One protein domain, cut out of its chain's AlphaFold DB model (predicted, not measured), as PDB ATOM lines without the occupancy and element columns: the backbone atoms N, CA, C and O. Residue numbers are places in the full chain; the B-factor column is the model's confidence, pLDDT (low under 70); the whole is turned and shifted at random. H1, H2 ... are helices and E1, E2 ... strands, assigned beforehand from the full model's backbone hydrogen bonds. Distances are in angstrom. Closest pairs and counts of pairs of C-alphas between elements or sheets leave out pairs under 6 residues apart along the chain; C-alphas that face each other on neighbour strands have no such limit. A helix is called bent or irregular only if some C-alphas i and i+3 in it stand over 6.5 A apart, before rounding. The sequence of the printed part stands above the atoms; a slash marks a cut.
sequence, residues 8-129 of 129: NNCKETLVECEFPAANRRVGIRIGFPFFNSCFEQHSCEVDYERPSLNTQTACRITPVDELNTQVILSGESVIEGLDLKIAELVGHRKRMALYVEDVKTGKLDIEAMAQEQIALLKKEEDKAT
ATOM      1  N   ASN A   8      58.296 -32.443 -37.667       40.78
ATOM      2  CA  ASN A   8      58.270 -32.083 -39.079       40.78
ATOM      3  C   ASN A   8      57.595 -33.128 -39.990       40.78
ATOM      4  O   ASN A   8      57.172 -32.739 -41.069       40.78
ATOM      5  N   ASN A   9      57.428 -34.392 -39.585       41.16
ATOM      6  CA  ASN A   9      56.687 -35.430 -40.323       41.16
ATOM      7  C   ASN A   9      55.179 -35.459 -40.004       41.16
ATOM      8  O   ASN A   9      54.450 -36.224 -40.626       41.16
ATOM      9  N   CYS A  10      54.677 -34.598 -39.104       38.50
ATOM     10  CA  CYS A  10      53.250 -34.224 -39.121       38.50
ATOM     11  C   CYS A  10      52.913 -33.308 -40.302       38.50
ATOM     12  O   CYS A  10      51.744 -33.127 -40.636       38.50
ATOM     13  N   LYS A  11      53.933 -32.764 -40.978       37.69
ATOM     14  CA  LYS A  11      53.805 -32.450 -42.394       37.69
ATOM     15  C   LYS A  11      53.860 -33.792 -43.116       37.69
ATOM     16  O   LYS A  11      54.910 -34.189 -43.615       37.69
ATOM     17  N   GLU A  12      52.727 -34.478 -43.252       40.44
ATOM     18  CA  GLU A  12      52.540 -35.060 -44.577       40.44
ATOM     19  C   GLU A  12      52.734 -33.882 -45.527       40.44
ATOM     20  O   GLU A  12      52.081 -32.844 -45.367       40.44
ATOM     21  N   THR A  13      53.753 -33.976 -46.388       36.81
ATOM     22  CA  THR A  13      53.955 -33.050 -47.495       36.81
ATOM     23  C   THR A  13      52.576 -32.756 -48.023       36.81
ATOM     24  O   THR A  13      51.886 -33.693 -48.424       36.81
ATOM     25  N   LEU A  14      52.156 -31.500 -47.885       40.78
ATOM     26  CA  LEU A  14      50.856 -31.020 -48.320       40.78
ATOM     27  C   LEU A  14      50.616 -31.657 -49.668       40.78
ATOM     28  O   LEU A  14      51.384 -31.379 -50.591       40.78
ATOM     29  N   VAL A  15      49.694 -32.622 -49.717       41.16
ATOM     30  CA  VAL A  15      49.518 -33.406 -50.930       41.16
ATOM     31  C   VAL A  15      49.095 -32.376 -51.950       41.16
ATOM     32  O   VAL A  15      48.035 -31.764 -51.786       41.16
ATOM     33  N   GLU A  16      49.982 -32.102 -52.910       38.72
ATOM     34  CA  GLU A  16      49.664 -31.191 -53.992       38.72
ATOM     35  C   GLU A  16      48.349 -31.689 -54.563       38.72
ATOM     36  O   GLU A  16      48.193 -32.873 -54.877       38.72
ATOM     37  N   CYS A  17      47.361 -30.801 -54.559       39.12
ATOM     38  CA  CYS A  17      46.066 -31.127 -55.100       39.12
ATOM     39  C   CYS A  17      46.289 -31.638 -56.527       39.12
ATOM     40  O   CYS A  17      46.879 -30.928 -57.341       39.12
ATOM     41  N   GLU A  18      45.784 -32.834 -56.845       40.72
ATOM     42  CA  GLU A  18      45.794 -33.368 -58.217       40.72
ATOM     43  C   GLU A  18      45.071 -32.422 -59.205       40.72
ATOM     44  O   GLU A  18      45.194 -32.566 -60.419       40.72
ATOM     45  N   PHE A  19      44.367 -31.406 -58.682       44.41
ATOM     46  CA  PHE A  19      43.715 -30.320 -59.404       44.41
ATOM     47  C   PHE A  19      44.381 -28.963 -59.066       44.41
ATOM     48  O   PHE A  19      43.993 -28.296 -58.103       44.41
ATOM     49  N   PRO A  20      45.368 -28.504 -59.863       43.31
ATOM     50  CA  PRO A  20      46.239 -27.363 -59.536       43.31
ATOM     51  C   PRO A  20      45.568 -25.980 -59.617       43.31
ATOM     52  O   PRO A  20      46.209 -24.966 -59.345       43.31
ATOM     53  N   ALA A  21      44.280 -25.895 -59.974       47.41
ATOM     54  CA  ALA A  21      43.575 -24.616 -60.115       47.41
ATOM     55  C   ALA A  21      43.492 -23.820 -58.795       47.41
ATOM     56  O   ALA A  21      43.297 -22.604 -58.813       47.41
ATOM     57  N   ALA A  22      43.687 -24.484 -57.654       43.62
ATOM     58  CA  ALA A  22      43.954 -23.850 -56.377       43.62
ATOM     59  C   ALA A  22      45.213 -24.493 -55.778       43.62
ATOM     60  O   ALA A  22      45.161 -25.636 -55.340       43.62
ATOM     61  N   ASN A  23      46.340 -23.774 -55.757       43.81
ATOM     62  CA  ASN A  23      47.562 -24.135 -55.018       43.81
ATOM     63  C   ASN A  23      47.271 -24.223 -53.502       43.81
ATOM     64  O   ASN A  23      47.639 -23.339 -52.727       43.81
ATOM     65  N   ARG A  24      46.529 -25.246 -53.080       51.28
ATOM     66  CA  ARG A  24      46.036 -25.433 -51.717       51.28
ATOM     67  C   ARG A  24      46.917 -26.388 -50.947       51.28
ATOM     68  O   ARG A  24      47.415 -27.381 -51.471       51.28
ATOM     69  N   ARG A  25      47.113 -26.041 -49.682       49.88
ATOM     70  CA  ARG A  25      47.918 -26.792 -48.733       49.88
ATOM     71  C   ARG A  25      46.934 -27.540 -47.832       49.88
ATOM     72  O   ARG A  25      46.527 -27.008 -46.806       49.88
ATOM     73  N   VAL A  26      46.610 -28.781 -48.195       55.75
ATOM     74  CA  VAL A  26      45.607 -29.593 -47.492       55.75
ATOM     75  C   VAL A  26      46.113 -30.160 -46.167       55.75
ATOM     76  O   VAL A  26      47.069 -30.929 -46.162       55.75
ATOM     77  N   GLY A  27      45.413 -29.880 -45.059       66.25
ATOM     78  CA  GLY A  27      45.619 -30.616 -43.809       66.25
ATOM     79  C   GLY A  27      45.261 -29.873 -42.522       66.25
ATOM     80  O   GLY A  27      44.591 -28.836 -42.527       66.25
ATOM     81  N   ILE A  28      45.755 -30.448 -41.424       72.50
ATOM     82  CA  ILE A  28      45.879 -29.822 -40.106       72.50
ATOM     83  C   ILE A  28      47.362 -29.499 -39.912       72.50
ATOM     84  O   ILE A  28      48.215 -30.339 -40.196       72.50
ATOM     85  N   ARG A  29      47.680 -28.303 -39.418       76.88
ATOM     86  CA  ARG A  29      49.027 -27.946 -38.966       76.88
ATOM     87  C   ARG A  29      49.008 -27.818 -37.452       76.88
ATOM     88  O   ARG A  29      48.230 -27.034 -36.918       76.88
ATOM     89  N   ILE A  30      49.902 -28.540 -36.788       79.19
ATOM     90  CA  ILE A  30      50.216 -28.326 -35.376       79.19
ATOM     91  C   ILE A  30      51.552 -27.587 -35.318       79.19
ATOM     92  O   ILE A  30      52.547 -28.047 -35.882       79.19
ATOM     93  N   GLY A  31      51.552 -26.395 -34.726       75.12
ATOM     94  CA  GLY A  31      52.754 -25.599 -34.497       75.12
ATOM     95  C   GLY A  31      53.654 -26.223 -33.432       75.12
ATOM     96  O   GLY A  31      53.225 -27.085 -32.667       75.12
ATOM     97  N   PHE A  32      54.910 -25.776 -33.371       78.31
ATOM     98  CA  PHE A  32      55.822 -26.228 -32.321       78.31
ATOM     99  C   PHE A  32      55.296 -25.829 -30.937       78.31
ATOM    100  O   PHE A  32      54.773 -24.720 -30.794       78.31
ATOM    101  N   PRO A  33      55.459 -26.689 -29.919       87.12
ATOM    102  CA  PRO A  33      55.118 -26.319 -28.558       87.12
ATOM    103  C   PRO A  33      55.964 -25.137 -28.079       87.12
ATOM    104  O   PRO A  33      57.181 -25.126 -28.250       87.12
ATOM    105  N   PHE A  34      55.329 -24.163 -27.436       85.38
ATOM    106  CA  PHE A  34      55.988 -23.012 -26.820       85.38
ATOM    107  C   PHE A  34      55.367 -22.714 -25.457       85.38
ATOM    108  O   PHE A  34      54.186 -22.984 -25.236       85.38
ATOM    109  N   PHE A  35      56.140 -22.155 -24.525       89.44
ATOM    110  CA  PHE A  35      55.586 -21.730 -23.241       89.44
ATOM    111  C   PHE A  35      54.754 -20.456 -23.413       89.44
ATOM    112  O   PHE A  35      55.256 -19.428 -23.870       89.44
ATOM    113  N   ASN A  36      53.477 -20.522 -23.043       90.44
ATOM    114  CA  ASN A  36      52.560 -19.396 -23.078       90.44
ATOM    115  C   ASN A  36      52.375 -18.842 -21.661       90.44
ATOM    116  O   ASN A  36      51.767 -19.484 -20.804       90.44
ATOM    117  N   SER A  37      52.871 -17.627 -21.428       91.50
ATOM    118  CA  SER A  37      52.824 -16.975 -20.117       91.50
ATOM    119  C   SER A  37      51.412 -16.612 -19.659       91.50
ATOM    120  O   SER A  37      51.172 -16.559 -18.460       91.50
ATOM    121  N   CYS A  38      50.461 -16.398 -20.573       92.25
ATOM    122  CA  CYS A  38      49.079 -16.083 -20.204       92.25
ATOM    123  C   CYS A  38      48.354 -17.278 -19.576       92.25
ATOM    124  O   CYS A  38      47.462 -17.087 -18.756       92.25
ATOM    125  N   PHE A  39      48.722 -18.494 -19.977       87.81
ATOM    126  CA  PHE A  39      48.135 -19.731 -19.460       87.81
ATOM    127  C   PHE A  39      49.075 -20.483 -18.510       87.81
ATOM    128  O   PHE A  39      48.719 -21.561 -18.049       87.81
ATOM    129  N   GLU A  40      50.274 -19.943 -18.267       92.56
ATOM    130  CA  GLU A  40      51.351 -20.564 -17.483       92.56
ATOM    131  C   GLU A  40      51.637 -22.028 -17.875       92.56
ATOM    132  O   GLU A  40      52.008 -22.862 -17.050       92.56
ATOM    133  N   GLN A  41      51.480 -22.358 -19.161       91.00
ATOM    134  CA  GLN A  41      51.632 -23.719 -19.680       91.00
ATOM    135  C   GLN A  41      52.181 -23.730 -21.107       91.00
ATOM    136  O   GLN A  41      52.173 -22.715 -21.804       91.00
ATOM    137  N   HIS A  42      52.640 -24.897 -21.567       89.69
ATOM    138  CA  HIS A  42      53.010 -25.064 -22.972       89.69
ATOM    139  C   HIS A  42      51.755 -25.108 -23.844       89.69
ATOM    140  O   HIS A  42      50.737 -25.688 -23.474       89.69
ATOM    141  N   SER A  43      51.821 -24.469 -25.002       89.31
ATOM    142  CA  SER A  43      50.740 -24.379 -25.977       89.31
ATOM    143  C   SER A  43      51.272 -24.675 -27.374       89.31
ATOM    144  O   SER A  43      52.462 -24.518 -27.632       89.31
ATOM    145  N   CYS A  44      50.385 -25.103 -28.269       84.00
ATOM    146  CA  CYS A  44      50.672 -25.290 -29.690       84.00
ATOM    147  C   CYS A  44      49.682 -24.456 -30.506       84.00
ATOM    148  O   CYS A  44      48.521 -24.312 -30.119       84.00
ATOM    149  N   GLU A  45      50.124 -23.936 -31.649       83.38
ATOM    150  CA  GLU A  45      49.198 -23.423 -32.662       83.38
ATOM    151  C   GLU A  45      48.485 -24.606 -33.326       83.38
ATOM    152  O   GLU A  45      49.114 -25.625 -33.612       83.38
ATOM    153  N   VAL A  46      47.185 -24.479 -33.583       81.19
ATOM    154  CA  VAL A  46      46.417 -25.477 -34.333       81.19
ATOM    155  C   VAL A  46      45.721 -24.763 -35.475       81.19
ATOM    156  O   VAL A  46      44.801 -23.977 -35.248       81.19
ATOM    157  N   ASP A  47      46.135 -25.060 -36.701       77.50
ATOM    158  CA  ASP A  47      45.549 -24.468 -37.897       77.50
ATOM    159  C   ASP A  47      44.900 -25.519 -38.776       77.50
ATOM    160  O   ASP A  47      45.417 -26.617 -38.987       77.50
ATOM    161  N   TYR A  48      43.780 -25.118 -39.363       76.25
ATOM    162  CA  TYR A  48      43.055 -25.896 -40.349       76.25
ATOM    163  C   TYR A  48      43.010 -25.123 -41.659       76.25
ATOM    164  O   TYR A  48      42.680 -23.933 -41.673       76.25
ATOM    165  N   GLU A  49      43.252 -25.802 -42.779       71.38
ATOM    166  CA  GLU A  49      42.891 -25.219 -44.066       71.38
ATOM    167  C   GLU A  49      41.362 -25.203 -44.211       71.38
ATOM    168  O   GLU A  49      40.696 -26.246 -44.250       71.38
ATOM    169  N   ARG A  50      40.801 -23.995 -44.323       71.31
ATOM    170  CA  ARG A  50      39.385 -23.774 -44.619       71.31
ATOM    171  C   ARG A  50      39.224 -23.348 -46.082       71.31
ATOM    172  O   ARG A  50      39.378 -22.162 -46.377       71.31
ATOM    173  N   PRO A  51      38.897 -24.272 -47.004       72.12
ATOM    174  CA  PRO A  51      38.716 -23.916 -48.402       72.12
ATOM    175  C   PRO A  51      37.503 -22.990 -48.573       72.12
ATOM    176  O   PRO A  51      36.446 -23.203 -47.977       72.12
ATOM    177  N   SER A  52      37.656 -21.966 -49.413       68.00
ATOM    178  CA  SER A  52      36.596 -21.029 -49.796       68.00
ATOM    179  C   SER A  52      36.344 -21.080 -51.304       68.00
ATOM    180  O   SER A  52      37.249 -21.334 -52.100       68.00
ATOM    181  N   LEU A  53      35.100 -20.865 -51.723       69.88
ATOM    182  CA  LEU A  53      34.757 -20.733 -53.138       69.88
ATOM    183  C   LEU A  53      34.796 -19.251 -53.509       69.88
ATOM    184  O   LEU A  53      34.040 -18.459 -52.956       69.88
ATOM    185  N   ASN A  54      35.679 -18.876 -54.435       66.75
ATOM    186  CA  ASN A  54      35.669 -17.536 -55.015       66.75
ATOM    187  C   ASN A  54      34.631 -17.470 -56.148       66.75
ATOM    188  O   ASN A  54      34.628 -18.335 -57.029       66.75
ATOM    189  N   THR A  55      33.776 -16.449 -56.128       60.47
ATOM    190  CA  THR A  55      32.721 -16.193 -57.121       60.47
ATOM    191  C   THR A  55      33.078 -14.954 -57.940       60.47
ATOM    192  O   THR A  55      32.481 -13.891 -57.775       60.47
ATOM    193  N   GLN A  56      34.093 -15.050 -58.798       58.66
ATOM    194  CA  GLN A  56      34.387 -13.989 -59.765       58.66
ATOM    195  C   GLN A  56      33.722 -14.308 -61.100       58.66
ATOM    196  O   GLN A  56      33.799 -15.433 -61.585       58.66
ATOM    197  N   THR A  57      33.067 -13.304 -61.680       56.88
ATOM    198  CA  THR A  57      32.451 -13.393 -63.007       56.88
ATOM    199  C   THR A  57      33.293 -12.574 -63.975       56.88
ATOM    200  O   THR A  57      33.528 -11.392 -63.731       56.88
ATOM    201  N   ALA A  58      33.745 -13.181 -65.072       58.75
ATOM    202  CA  ALA A  58      34.289 -12.435 -66.198       58.75
ATOM    203  C   ALA A  58      33.121 -11.980 -67.084       58.75
ATOM    204  O   ALA A  58      32.331 -12.801 -67.544       58.75
ATOM    205  N   CYS A  59      32.992 -10.672 -67.309       58.09
ATOM    206  CA  CYS A  59      32.041 -10.142 -68.283       58.09
ATOM    207  C   CYS A  59      32.637 -10.305 -69.687       58.09
ATOM    208  O   CYS A  59      33.718  -9.778 -69.957       58.09
ATOM    209  N   ARG A  60      31.952 -11.037 -70.574       74.62
ATOM    210  CA  ARG A  60      32.329 -11.158 -71.988       74.62
ATOM    211  C   ARG A  60      31.345 -10.353 -72.831       74.62
ATOM    212  O   ARG A  60      30.139 -10.547 -72.718       74.62
ATOM    213  N   ILE A  61      31.859  -9.442 -73.655       84.75
ATOM    214  CA  ILE A  61      31.052  -8.728 -74.650       84.75
ATOM    215  C   ILE A  61      30.871  -9.673 -75.841       84.75
ATOM    216  O   ILE A  61      31.864 -10.141 -76.399       84.75
ATOM    217  N   THR A  62      29.624  -9.969 -76.208       88.25
ATOM    218  CA  THR A  62      29.286 -10.999 -77.202       88.25
ATOM    219  C   THR A  62      28.294 -10.457 -78.234       88.25
ATOM    220  O   THR A  62      27.308  -9.833 -77.829       88.25
ATOM    221  N   PRO A  63      28.527 -10.674 -79.545       94.38
ATOM    222  CA  PRO A  63      27.565 -10.342 -80.598       94.38
ATOM    223  C   PRO A  63      26.203 -11.014 -80.386       94.38
ATOM    224  O   PRO A  63      26.123 -12.128 -79.873       94.38
ATOM    225  N   VAL A  64      25.121 -10.339 -80.788       94.50
ATOM    226  CA  VAL A  64      23.741 -10.796 -80.527       94.50
ATOM    227  C   VAL A  64      23.444 -12.150 -81.182       94.50
ATOM    228  O   VAL A  64      22.791 -12.999 -80.581       94.50
ATOM    229  N   ASP A  65      23.947 -12.363 -82.393       97.19
ATOM    230  CA  ASP A  65      23.814 -13.598 -83.168       97.19
ATOM    231  C   ASP A  65      24.643 -14.769 -82.610       97.19
ATOM    232  O   ASP A  65      24.336 -15.927 -82.891       97.19
ATOM    233  N   GLU A  66      25.624 -14.492 -81.750       94.81
ATOM    234  CA  GLU A  66      26.475 -15.494 -81.098       94.81
ATOM    235  C   GLU A  66      26.092 -15.765 -79.632       94.81
ATOM    236  O   GLU A  66      26.683 -16.638 -78.988       94.81
ATOM    237  N   LEU A  67      25.094 -15.052 -79.084       92.81
ATOM    238  CA  LEU A  67      24.734 -15.114 -77.660       92.81
ATOM    239  C   LEU A  67      24.458 -16.533 -77.174       92.81
ATOM    240  O   LEU A  67      24.993 -16.940 -76.146       92.81
ATOM    241  N   ASN A  68      23.648 -17.296 -77.910       93.62
ATOM    242  CA  ASN A  68      23.283 -18.652 -77.500       93.62
ATOM    243  C   ASN A  68      24.517 -19.556 -77.414       93.62
ATOM    244  O   ASN A  68      24.707 -20.243 -76.413       93.62
ATOM    245  N   THR A  69      25.385 -19.507 -78.426       95.19
ATOM    246  CA  THR A  69      26.634 -20.277 -78.455       95.19
ATOM    247  C   THR A  69      27.538 -19.891 -77.291       95.19
ATOM    248  O   THR A  69      28.051 -20.760 -76.589       95.19
ATOM    249  N   GLN A  70      27.699 -18.592 -77.030       92.00
ATOM    250  CA  GLN A  70      28.532 -18.130 -75.928       92.00
ATOM    251  C   GLN A  70      27.982 -18.546 -74.562       92.00
ATOM    252  O   GLN A  70      28.762 -18.951 -73.699       92.00
ATOM    253  N   VAL A  71      26.667 -18.435 -74.349       89.38
ATOM    254  CA  VAL A  71      26.017 -18.837 -73.095       89.38
ATOM    255  C   VAL A  71      26.237 -20.322 -72.835       89.38
ATOM    256  O   VAL A  71      26.586 -20.679 -71.712       89.38
ATOM    257  N   ILE A  72      26.097 -21.168 -73.860       92.69
ATOM    258  CA  ILE A  72      26.344 -22.610 -73.748       92.69
ATOM    259  C   ILE A  72      27.803 -22.865 -73.357       92.69
ATOM    260  O   ILE A  72      28.050 -23.448 -72.306       92.69
ATOM    261  N   LEU A  73      28.765 -22.345 -74.127       89.81
ATOM    262  CA  LEU A  73      30.192 -22.596 -73.888       89.81
ATOM    263  C   LEU A  73      30.662 -22.084 -72.518       89.81
ATOM    264  O   LEU A  73      31.400 -22.762 -71.804       89.81
ATOM    265  N   SER A  74      30.238 -20.879 -72.127       87.00
ATOM    266  CA  SER A  74      30.555 -20.337 -70.803       87.00
ATOM    267  C   SER A  74      29.874 -21.120 -69.687       87.00
ATOM    268  O   SER A  74      30.497 -21.350 -68.654       87.00
ATOM    269  N   GLY A  75      28.619 -21.531 -69.884       87.06
ATOM    270  CA  GLY A  75      27.880 -22.345 -68.926       87.06
ATOM    271  C   GLY A  75      28.555 -23.691 -68.684       87.06
ATOM    272  O   GLY A  75      28.812 -24.035 -67.535       87.06
ATOM    273  N   GLU A  76      28.912 -24.409 -69.750       92.38
ATOM    274  CA  GLU A  76      29.618 -25.695 -69.682       92.38
ATOM    275  C   GLU A  76      30.966 -25.565 -68.963       92.38
ATOM    276  O   GLU A  76      31.250 -26.336 -68.050       92.38
ATOM    277  N   SER A  77      31.753 -24.533 -69.282       86.62
ATOM    278  CA  SER A  77      33.027 -24.273 -68.600       86.62
ATOM    279  C   SER A  77      32.850 -23.964 -67.106       86.62
ATOM    280  O   SER A  77      33.639 -24.414 -66.272       86.62
ATOM    281  N   VAL A  78      31.804 -23.213 -66.738       84.62
ATOM    282  CA  VAL A  78      31.477 -22.950 -65.328       84.62
ATOM    283  C   VAL A  78      31.070 -24.237 -64.615       84.62
ATOM    284  O   VAL A  78      31.527 -24.461 -63.495       84.62
ATOM    285  N   ILE A  79      30.243 -25.076 -65.245       88.38
ATOM    286  CA  ILE A  79      29.819 -26.370 -64.694       88.38
ATOM    287  C   ILE A  79      31.038 -27.268 -64.458       88.38
ATOM    288  O   ILE A  79      31.227 -27.731 -63.338       88.38
ATOM    289  N   GLU A  80      31.922 -27.421 -65.445       87.06
ATOM    290  CA  GLU A  80      33.153 -28.211 -65.308       87.06
ATOM    291  C   GLU A  80      34.029 -27.699 -64.151       87.06
ATOM    292  O   GLU A  80      34.481 -28.463 -63.295       87.06
ATOM    293  N   GLY A  81      34.216 -26.379 -64.062       83.62
ATOM    294  CA  GLY A  81      34.964 -25.763 -62.968       83.62
ATOM    295  C   GLY A  81      34.318 -25.963 -61.590       83.62
ATOM    296  O   GLY A  81      35.031 -26.040 -60.585       83.62
ATOM    297  N   LEU A  82      32.986 -26.038 -61.513       84.62
ATOM    298  CA  LEU A  82      32.261 -26.353 -60.281       84.62
ATOM    299  C   LEU A  82      32.430 -27.823 -59.899       84.62
ATOM    300  O   LEU A  82      32.735 -28.097 -58.738       84.62
ATOM    301  N   ASP A  83      32.296 -28.741 -60.850       87.81
ATOM    302  CA  ASP A  83      32.422 -30.179 -60.606       87.81
ATOM    303  C   ASP A  83      33.814 -30.539 -60.075       87.81
ATOM    304  O   ASP A  83      33.933 -31.248 -59.069       87.81
ATOM    305  N   LEU A  84      34.871 -29.961 -60.658       83.50
ATOM    306  CA  LEU A  84      36.244 -30.124 -60.170       83.50
ATOM    307  C   LEU A  84      36.407 -29.616 -58.729       83.50
ATOM    308  O   LEU A  84      36.963 -30.311 -57.874       83.50
ATOM    309  N   LYS A  85      35.868 -28.428 -58.420       80.62
ATOM    310  CA  LYS A  85      35.915 -27.863 -57.061       80.62
ATOM    311  C   LYS A  85      35.119 -28.701 -56.062       80.62
ATOM    312  O   LYS A  85      35.547 -28.858 -54.921       80.62
ATOM    313  N   ILE A  86      33.966 -29.238 -56.458       85.00
ATOM    314  CA  ILE A  86      33.154 -30.115 -55.605       85.00
ATOM    315  C   ILE A  86      33.927 -31.396 -55.291       85.00
ATOM    316  O   ILE A  86      34.005 -31.778 -54.121       85.00
ATOM    317  N   ALA A  87      34.530 -32.034 -56.297       83.81
ATOM    318  CA  ALA A  87      35.338 -33.236 -56.103       83.81
ATOM    319  C   ALA A  87      36.489 -32.991 -55.110       83.81
ATOM    320  O   ALA A  87      36.682 -33.771 -54.170       83.81
ATOM    321  N   GLU A  88      37.188 -31.861 -55.249       78.56
ATOM    322  CA  GLU A  88      38.241 -31.435 -54.325       78.56
ATOM    323  C   GLU A  88      37.714 -31.253 -52.890       78.56
ATOM    324  O   GLU A  88      38.271 -31.820 -51.945       78.56
ATOM    325  N   LEU A  89      36.608 -30.515 -52.714       82.44
ATOM    326  CA  LEU A  89      35.994 -30.262 -51.403       82.44
ATOM    327  C   LEU A  89      35.527 -31.554 -50.719       82.44
ATOM    328  O   LEU A  89      35.697 -31.715 -49.505       82.44
ATOM    329  N   VAL A  90      34.971 -32.497 -51.483       86.25
ATOM    330  CA  VAL A  90      34.593 -33.825 -50.980       86.25
ATOM    331  C   VAL A  90      35.829 -34.588 -50.501       86.25
ATOM    332  O   VAL A  90      35.796 -35.182 -49.418       86.25
ATOM    333  N   GLY A  91      36.926 -34.549 -51.261       82.94
ATOM    334  CA  GLY A  91      38.209 -35.132 -50.863       82.94
ATOM    335  C   GLY A  91      38.760 -34.512 -49.575       82.94
ATOM    336  O   GLY A  91      39.128 -35.238 -48.649       82.94
ATOM    337  N   HIS A  92      38.742 -33.178 -49.472       80.56
ATOM    338  CA  HIS A  92      39.186 -32.443 -48.281       80.56
ATOM    339  C   HIS A  92      38.403 -32.846 -47.036       80.56
ATOM    340  O   HIS A  92      38.987 -33.207 -46.013       80.56
ATOM    341  N   ARG A  93      37.068 -32.875 -47.140       86.25
ATOM    342  CA  ARG A  93      36.189 -33.291 -46.043       86.25
ATOM    343  C   ARG A  93      36.506 -34.711 -45.572       86.25
ATOM    344  O   ARG A  93      36.536 -34.948 -44.367       86.25
ATOM    345  N   LYS A  94      36.727 -35.654 -46.498       86.94
ATOM    346  CA  LYS A  94      37.065 -37.047 -46.160       86.94
ATOM    347  C   LYS A  94      38.387 -37.134 -45.393       86.94
ATOM    348  O   LYS A  94      38.426 -37.798 -44.365       86.94
ATOM    349  N   ARG A  95      39.432 -36.428 -45.838       83.00
ATOM    350  CA  ARG A  95      40.730 -36.388 -45.136       83.00
ATOM    351  C   ARG A  95      40.609 -35.794 -43.735       83.00
ATOM    352  O   ARG A  95      41.099 -36.387 -42.783       83.00
ATOM    353  N   MET A  96      39.903 -34.670 -43.588       85.12
ATOM    354  CA  MET A  96      39.678 -34.063 -42.270       85.12
ATOM    355  C   MET A  96      38.915 -34.994 -41.327       85.12
ATOM    356  O   MET A  96      39.265 -35.094 -40.156       85.12
ATOM    357  N   ALA A  97      37.911 -35.714 -41.836       88.69
ATOM    358  CA  ALA A  97      37.196 -36.707 -41.043       88.69
ATOM    359  C   ALA A  97      38.123 -37.831 -40.552       88.69
ATOM    360  O   ALA A  97      38.011 -38.224 -39.398       88.69
ATOM    361  N   LEU A  98      39.054 -38.298 -41.392       86.81
ATOM    362  CA  LEU A  98      40.036 -39.316 -41.007       86.81
ATOM    363  C   LEU A  98      40.996 -38.817 -39.925       86.81
ATOM    364  O   LEU A  98      41.159 -39.509 -38.930       86.81
ATOM    365  N   TYR A  99      41.577 -37.619 -40.061       83.94
ATOM    366  CA  TYR A  99      42.461 -37.082 -39.015       83.94
ATOM    367  C   TYR A  99      41.735 -36.916 -37.681       83.94
ATOM    368  O   TYR A  99      42.258 -37.299 -36.640       83.94
ATOM    369  N   VAL A 100      40.518 -36.364 -37.704       88.50
ATOM    370  CA  VAL A 100      39.715 -36.202 -36.484       88.50
ATOM    371  C   VAL A 100      39.408 -37.557 -35.850       88.50
ATOM    372  O   VAL A 100      39.462 -37.675 -34.629       88.50
ATOM    373  N   GLU A 101      39.093 -38.573 -36.652       91.94
ATOM    374  CA  GLU A 101      38.821 -39.916 -36.141       91.94
ATOM    375  C   GLU A 101      40.080 -40.589 -35.583       91.94
ATOM    376  O   GLU A 101      40.031 -41.182 -34.507       91.94
ATOM    377  N   ASP A 102      41.223 -40.443 -36.252       89.38
ATOM    378  CA  ASP A 102      42.501 -40.965 -35.769       89.38
ATOM    379  C   ASP A 102      42.875 -40.347 -34.411       89.38
ATOM    380  O   ASP A 102      43.326 -41.064 -33.519       89.38
ATOM    381  N   VAL A 103      42.610 -39.050 -34.209       89.44
ATOM    382  CA  VAL A 103      42.791 -38.393 -32.904       89.44
ATOM    383  C   VAL A 103      41.783 -38.901 -31.872       89.44
ATOM    384  O   VAL A 103      42.166 -39.275 -30.767       89.44
ATOM    385  N   LYS A 104      40.493 -38.983 -32.220       92.94
ATOM    386  CA  LYS A 104      39.441 -39.468 -31.303       92.94
ATOM    387  C   LYS A 104      39.666 -40.897 -30.826       92.94
ATOM    388  O   LYS A 104      39.333 -41.222 -29.691       92.94
ATOM    389  N   THR A 105      40.184 -41.750 -31.702       95.44
ATOM    390  CA  THR A 105      40.451 -43.163 -31.412       95.44
ATOM    391  C   THR A 105      41.812 -43.385 -30.753       95.44
ATOM    392  O   THR A 105      42.131 -44.518 -30.397       95.44
ATOM    393  N   GLY A 106      42.621 -42.330 -30.587       89.56
ATOM    394  CA  GLY A 106      43.976 -42.412 -30.038       89.56
ATOM    395  C   GLY A 106      44.992 -43.061 -30.982       89.56
ATOM    396  O   GLY A 106      46.122 -43.321 -30.580       89.56
ATOM    397  N   LYS A 107      44.623 -43.321 -32.244       90.25
ATOM    398  CA  LYS A 107      45.565 -43.760 -33.284       90.25
ATOM    399  C   LYS A 107      46.602 -42.677 -33.593       90.25
ATOM    400  O   LYS A 107      47.724 -43.004 -33.974       90.25
ATOM    401  N   LEU A 108      46.228 -41.411 -33.418       84.56
ATOM    402  CA  LEU A 108      47.114 -40.259 -33.489       84.56
ATOM    403  C   LEU A 108      47.017 -39.454 -32.188       84.56
ATOM    404  O   LEU A 108      46.058 -38.717 -31.979       84.56
ATOM    405  N   ASP A 109      48.020 -39.582 -31.325       89.62
ATOM    406  CA  ASP A 109      48.085 -38.857 -30.054       89.62
ATOM    407  C   ASP A 109      48.919 -37.575 -30.200       89.62
ATOM    408  O   ASP A 109      50.137 -37.561 -30.021       89.62
ATOM    409  N   ILE A 110      48.243 -36.483 -30.560       87.31
ATOM    410  CA  ILE A 110      48.878 -35.175 -30.767       87.31
ATOM    411  C   ILE A 110      49.490 -34.631 -29.469       87.31
ATOM    412  O   ILE A 110      50.522 -33.957 -29.511       87.31
ATOM    413  N   GLU A 111      48.883 -34.922 -28.317       90.06
ATOM    414  CA  GLU A 111      49.367 -34.438 -27.023       90.06
ATOM    415  C   GLU A 111      50.674 -35.130 -26.639       90.06
ATOM    416  O   GLU A 111      51.642 -34.452 -26.282       90.06
ATOM    417  N   ALA A 112      50.744 -36.457 -26.783       89.06
ATOM    418  CA  ALA A 112      51.967 -37.213 -26.528       89.06
ATOM    419  C   ALA A 112      53.118 -36.757 -27.437       89.06
ATOM    420  O   ALA A 112      54.236 -36.547 -26.965       89.06
ATOM    421  N   MET A 113      52.835 -36.526 -28.722       85.75
ATOM    422  CA  MET A 113      53.830 -36.016 -29.671       85.75
ATOM    423  C   MET A 113      54.355 -34.636 -29.254       85.75
ATOM    424  O   MET A 113      55.565 -34.404 -29.248       85.75
ATOM    425  N   ALA A 114      53.470 -33.719 -28.850       87.94
ATOM    426  CA  ALA A 114      53.869 -32.399 -28.366       87.94
ATOM    427  C   ALA A 114      54.729 -32.486 -27.091       87.94
ATOM    428  O   ALA A 114      55.736 -31.785 -26.968       87.94
ATOM    429  N   GLN A 115      54.371 -33.368 -26.155       89.25
ATOM    430  CA  GLN A 115      55.136 -33.588 -24.925       89.25
ATOM    431  C   GLN A 115      56.538 -34.144 -25.197       89.25
ATOM    432  O   GLN A 115      57.502 -33.687 -24.577       89.25
ATOM    433  N   GLU A 116      56.670 -35.084 -26.135       86.94
ATOM    434  CA  GLU A 116      57.967 -35.634 -26.538       86.94
ATOM    435  C   GLU A 116      58.899 -34.527 -27.047       86.94
ATOM    436  O   GLU A 116      60.057 -34.445 -26.634       86.94
ATOM    437  N   GLN A 117      58.380 -33.602 -27.852       83.94
ATOM    438  CA  GLN A 117      59.166 -32.481 -28.368       83.94
ATOM    439  C   GLN A 117      59.587 -31.492 -27.289       83.94
ATOM    440  O   GLN A 117      60.728 -31.036 -27.297       83.94
ATOM    441  N   ILE A 118      58.699 -31.175 -26.342       87.88
ATOM    442  CA  ILE A 118      59.050 -30.335 -25.189       87.88
ATOM    443  C   ILE A 118      60.203 -30.983 -24.413       87.88
ATOM    444  O   ILE A 118      61.146 -30.304 -24.008       87.88
ATOM    445  N   ALA A 119      60.150 -32.302 -24.212       90.25
ATOM    446  CA  ALA A 119      61.204 -33.033 -23.519       90.25
ATOM    447  C   ALA A 119      62.529 -33.042 -24.301       90.25
ATOM    448  O   ALA A 119      63.595 -32.996 -23.685       90.25
ATOM    449  N   LEU A 120      62.478 -33.100 -25.634       86.19
ATOM    450  CA  LEU A 120      63.661 -32.996 -26.491       86.19
ATOM    451  C   LEU A 120      64.300 -31.605 -26.405       86.19
ATOM    452  O   LEU A 120      65.501 -31.527 -26.159       86.19
ATOM    453  N   LEU A 121      63.506 -30.535 -26.502       83.94
ATOM    454  CA  LEU A 121      63.996 -29.154 -26.423       83.94
ATOM    455  C   LEU A 121      64.704 -28.871 -25.092       83.94
ATOM    456  O   LEU A 121      65.821 -28.362 -25.086       83.94
ATOM    457  N   LYS A 122      64.124 -29.304 -23.964       86.31
ATOM    458  CA  LYS A 122      64.762 -29.161 -22.641       86.31
ATOM    459  C   LYS A 122      66.126 -29.849 -22.566       86.31
ATOM    460  O   LYS A 122      67.081 -29.288 -22.050       86.31
ATOM    461  N   LYS A 123      66.240 -31.059 -23.125       85.38
ATOM    462  CA  LYS A 123      67.515 -31.795 -23.159       85.38
ATOM    463  C   LYS A 123      68.571 -31.110 -24.024       85.38
ATOM    464  O   LYS A 123      69.757 -31.360 -23.819       85.38
ATOM    465  N   GLU A 124      68.168 -30.343 -25.031       83.69
ATOM    466  CA  GLU A 124      69.087 -29.568 -25.867       83.69
ATOM    467  C   GLU A 124      69.557 -28.302 -25.144       83.69
ATOM    468  O   GLU A 124      70.753 -28.018 -25.157       83.69
ATOM    469  N   GLU A 125      68.658 -27.609 -24.441       81.44
ATOM    470  CA  GLU A 125      68.985 -26.455 -23.591       81.44
ATOM    471  C   GLU A 125      69.947 -26.837 -22.451       81.44
ATOM    472  O   GLU A 125      70.973 -26.182 -22.255       81.44
ATOM    473  N   ASP A 126      69.688 -27.958 -21.771       79.25
ATOM    474  CA  ASP A 126      70.533 -28.469 -20.681       79.25
ATOM    475  C   ASP A 126      71.941 -28.880 -21.152       79.25
ATOM    476  O   ASP A 126      72.879 -28.903 -20.361       79.25
ATOM    477  N   LYS A 127      72.111 -29.234 -22.433       75.12
ATOM    478  CA  LYS A 127      73.421 -29.572 -23.023       75.12
ATOM    479  C   LYS A 127      74.200 -28.352 -23.503       75.12
ATOM    480  O   LYS A 127      75.403 -28.463 -23.737       75.12
ATOM    481  N   ALA A 128      73.512 -27.239 -23.739       64.31
ATOM    482  CA  ALA A 128      74.108 -25.987 -24.190       64.31
ATOM    483  C   ALA A 128      74.583 -25.097 -23.024       64.31
ATOM    484  O   ALA A 128      75.199 -24.059 -23.274       64.31
ATOM    485  N   THR A 129      74.303 -25.511 -21.785       53.06
ATOM    486  CA  THR A 129      74.653 -24.828 -20.533       53.06
ATOM    487  C   THR A 129      75.777 -25.570 -19.815       53.06
ATOM    488  O   THR A 129      76.659 -24.889 -19.247       53.06
TER     489      THR A 129
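What this domain is: This is residues 8 to 129 of the 129 residues of an uncharacterized protein of Aliivibrio wodanis (UniProt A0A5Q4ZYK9). An open rod: residues 49 to 63 run out from the antiparallel pair E1 and E4 to one end, and the long helix H1 folds back from there. At H1's other end H2 turns off at a corner, near the antiparallel hairpin E2 and E3. The printed part has 122 residues, with four named strands and two named helices in the order E1, E2, E3, E4, H1, H2; of the 69 residues in named elements helices hold 57 and strands 12, a class of mostly helix, and the whole is extended, with a radius of gyration of the C-alphas of 22.9 A and spans of 81 by 30 by 25 A.

How they stand to each other: E1, residues 28 to 30, and E4, residues 46 to 48, have N 29 and O 47 2.9 A apart, within hydrogen-bond range. E3, residues 41 to 43, runs on into E4 at 21 degrees; in its hairpin with E2, residues 34 to 36, N 36 and O 41 are 2.8 A apart. The closest C-alphas of E1 and H1, residues 64 to 104, are Ile 28 and Met 96, 7.8 A. H1 and H2, residues 110 to 125, are close but not clearly touching, with C-alphas Val 103 and Ile 110 closest at 7.2 A, and only just about perpendicular at 71 degrees. O i to N i+4 pairs are within range throughout H2, and 35 of 37 in H1.

Where its parts are: H1, 59.1 A long, begins at C-alpha 64 (23.741, -10.796, -80.527), is irregular, with C-alphas 65 and 68 7.6 A apart, and has a kink of 25 degrees near residue 71. H2, 23.1 A, ends at C-alpha 125 (68.985, -26.455, -23.591). E1 to E4 measure 6.6, 6.2, 6.4 and 6.9 A.

The domain as a whole: The C-alphas farthest apart, Asp 65 and Thr 129, are 81.4 A apart. The printed part has no cut; the link E4 to H1 is long. The model's pLDDT is under 70 at residues 8 to 27, 52 to 59 and 128 to 129.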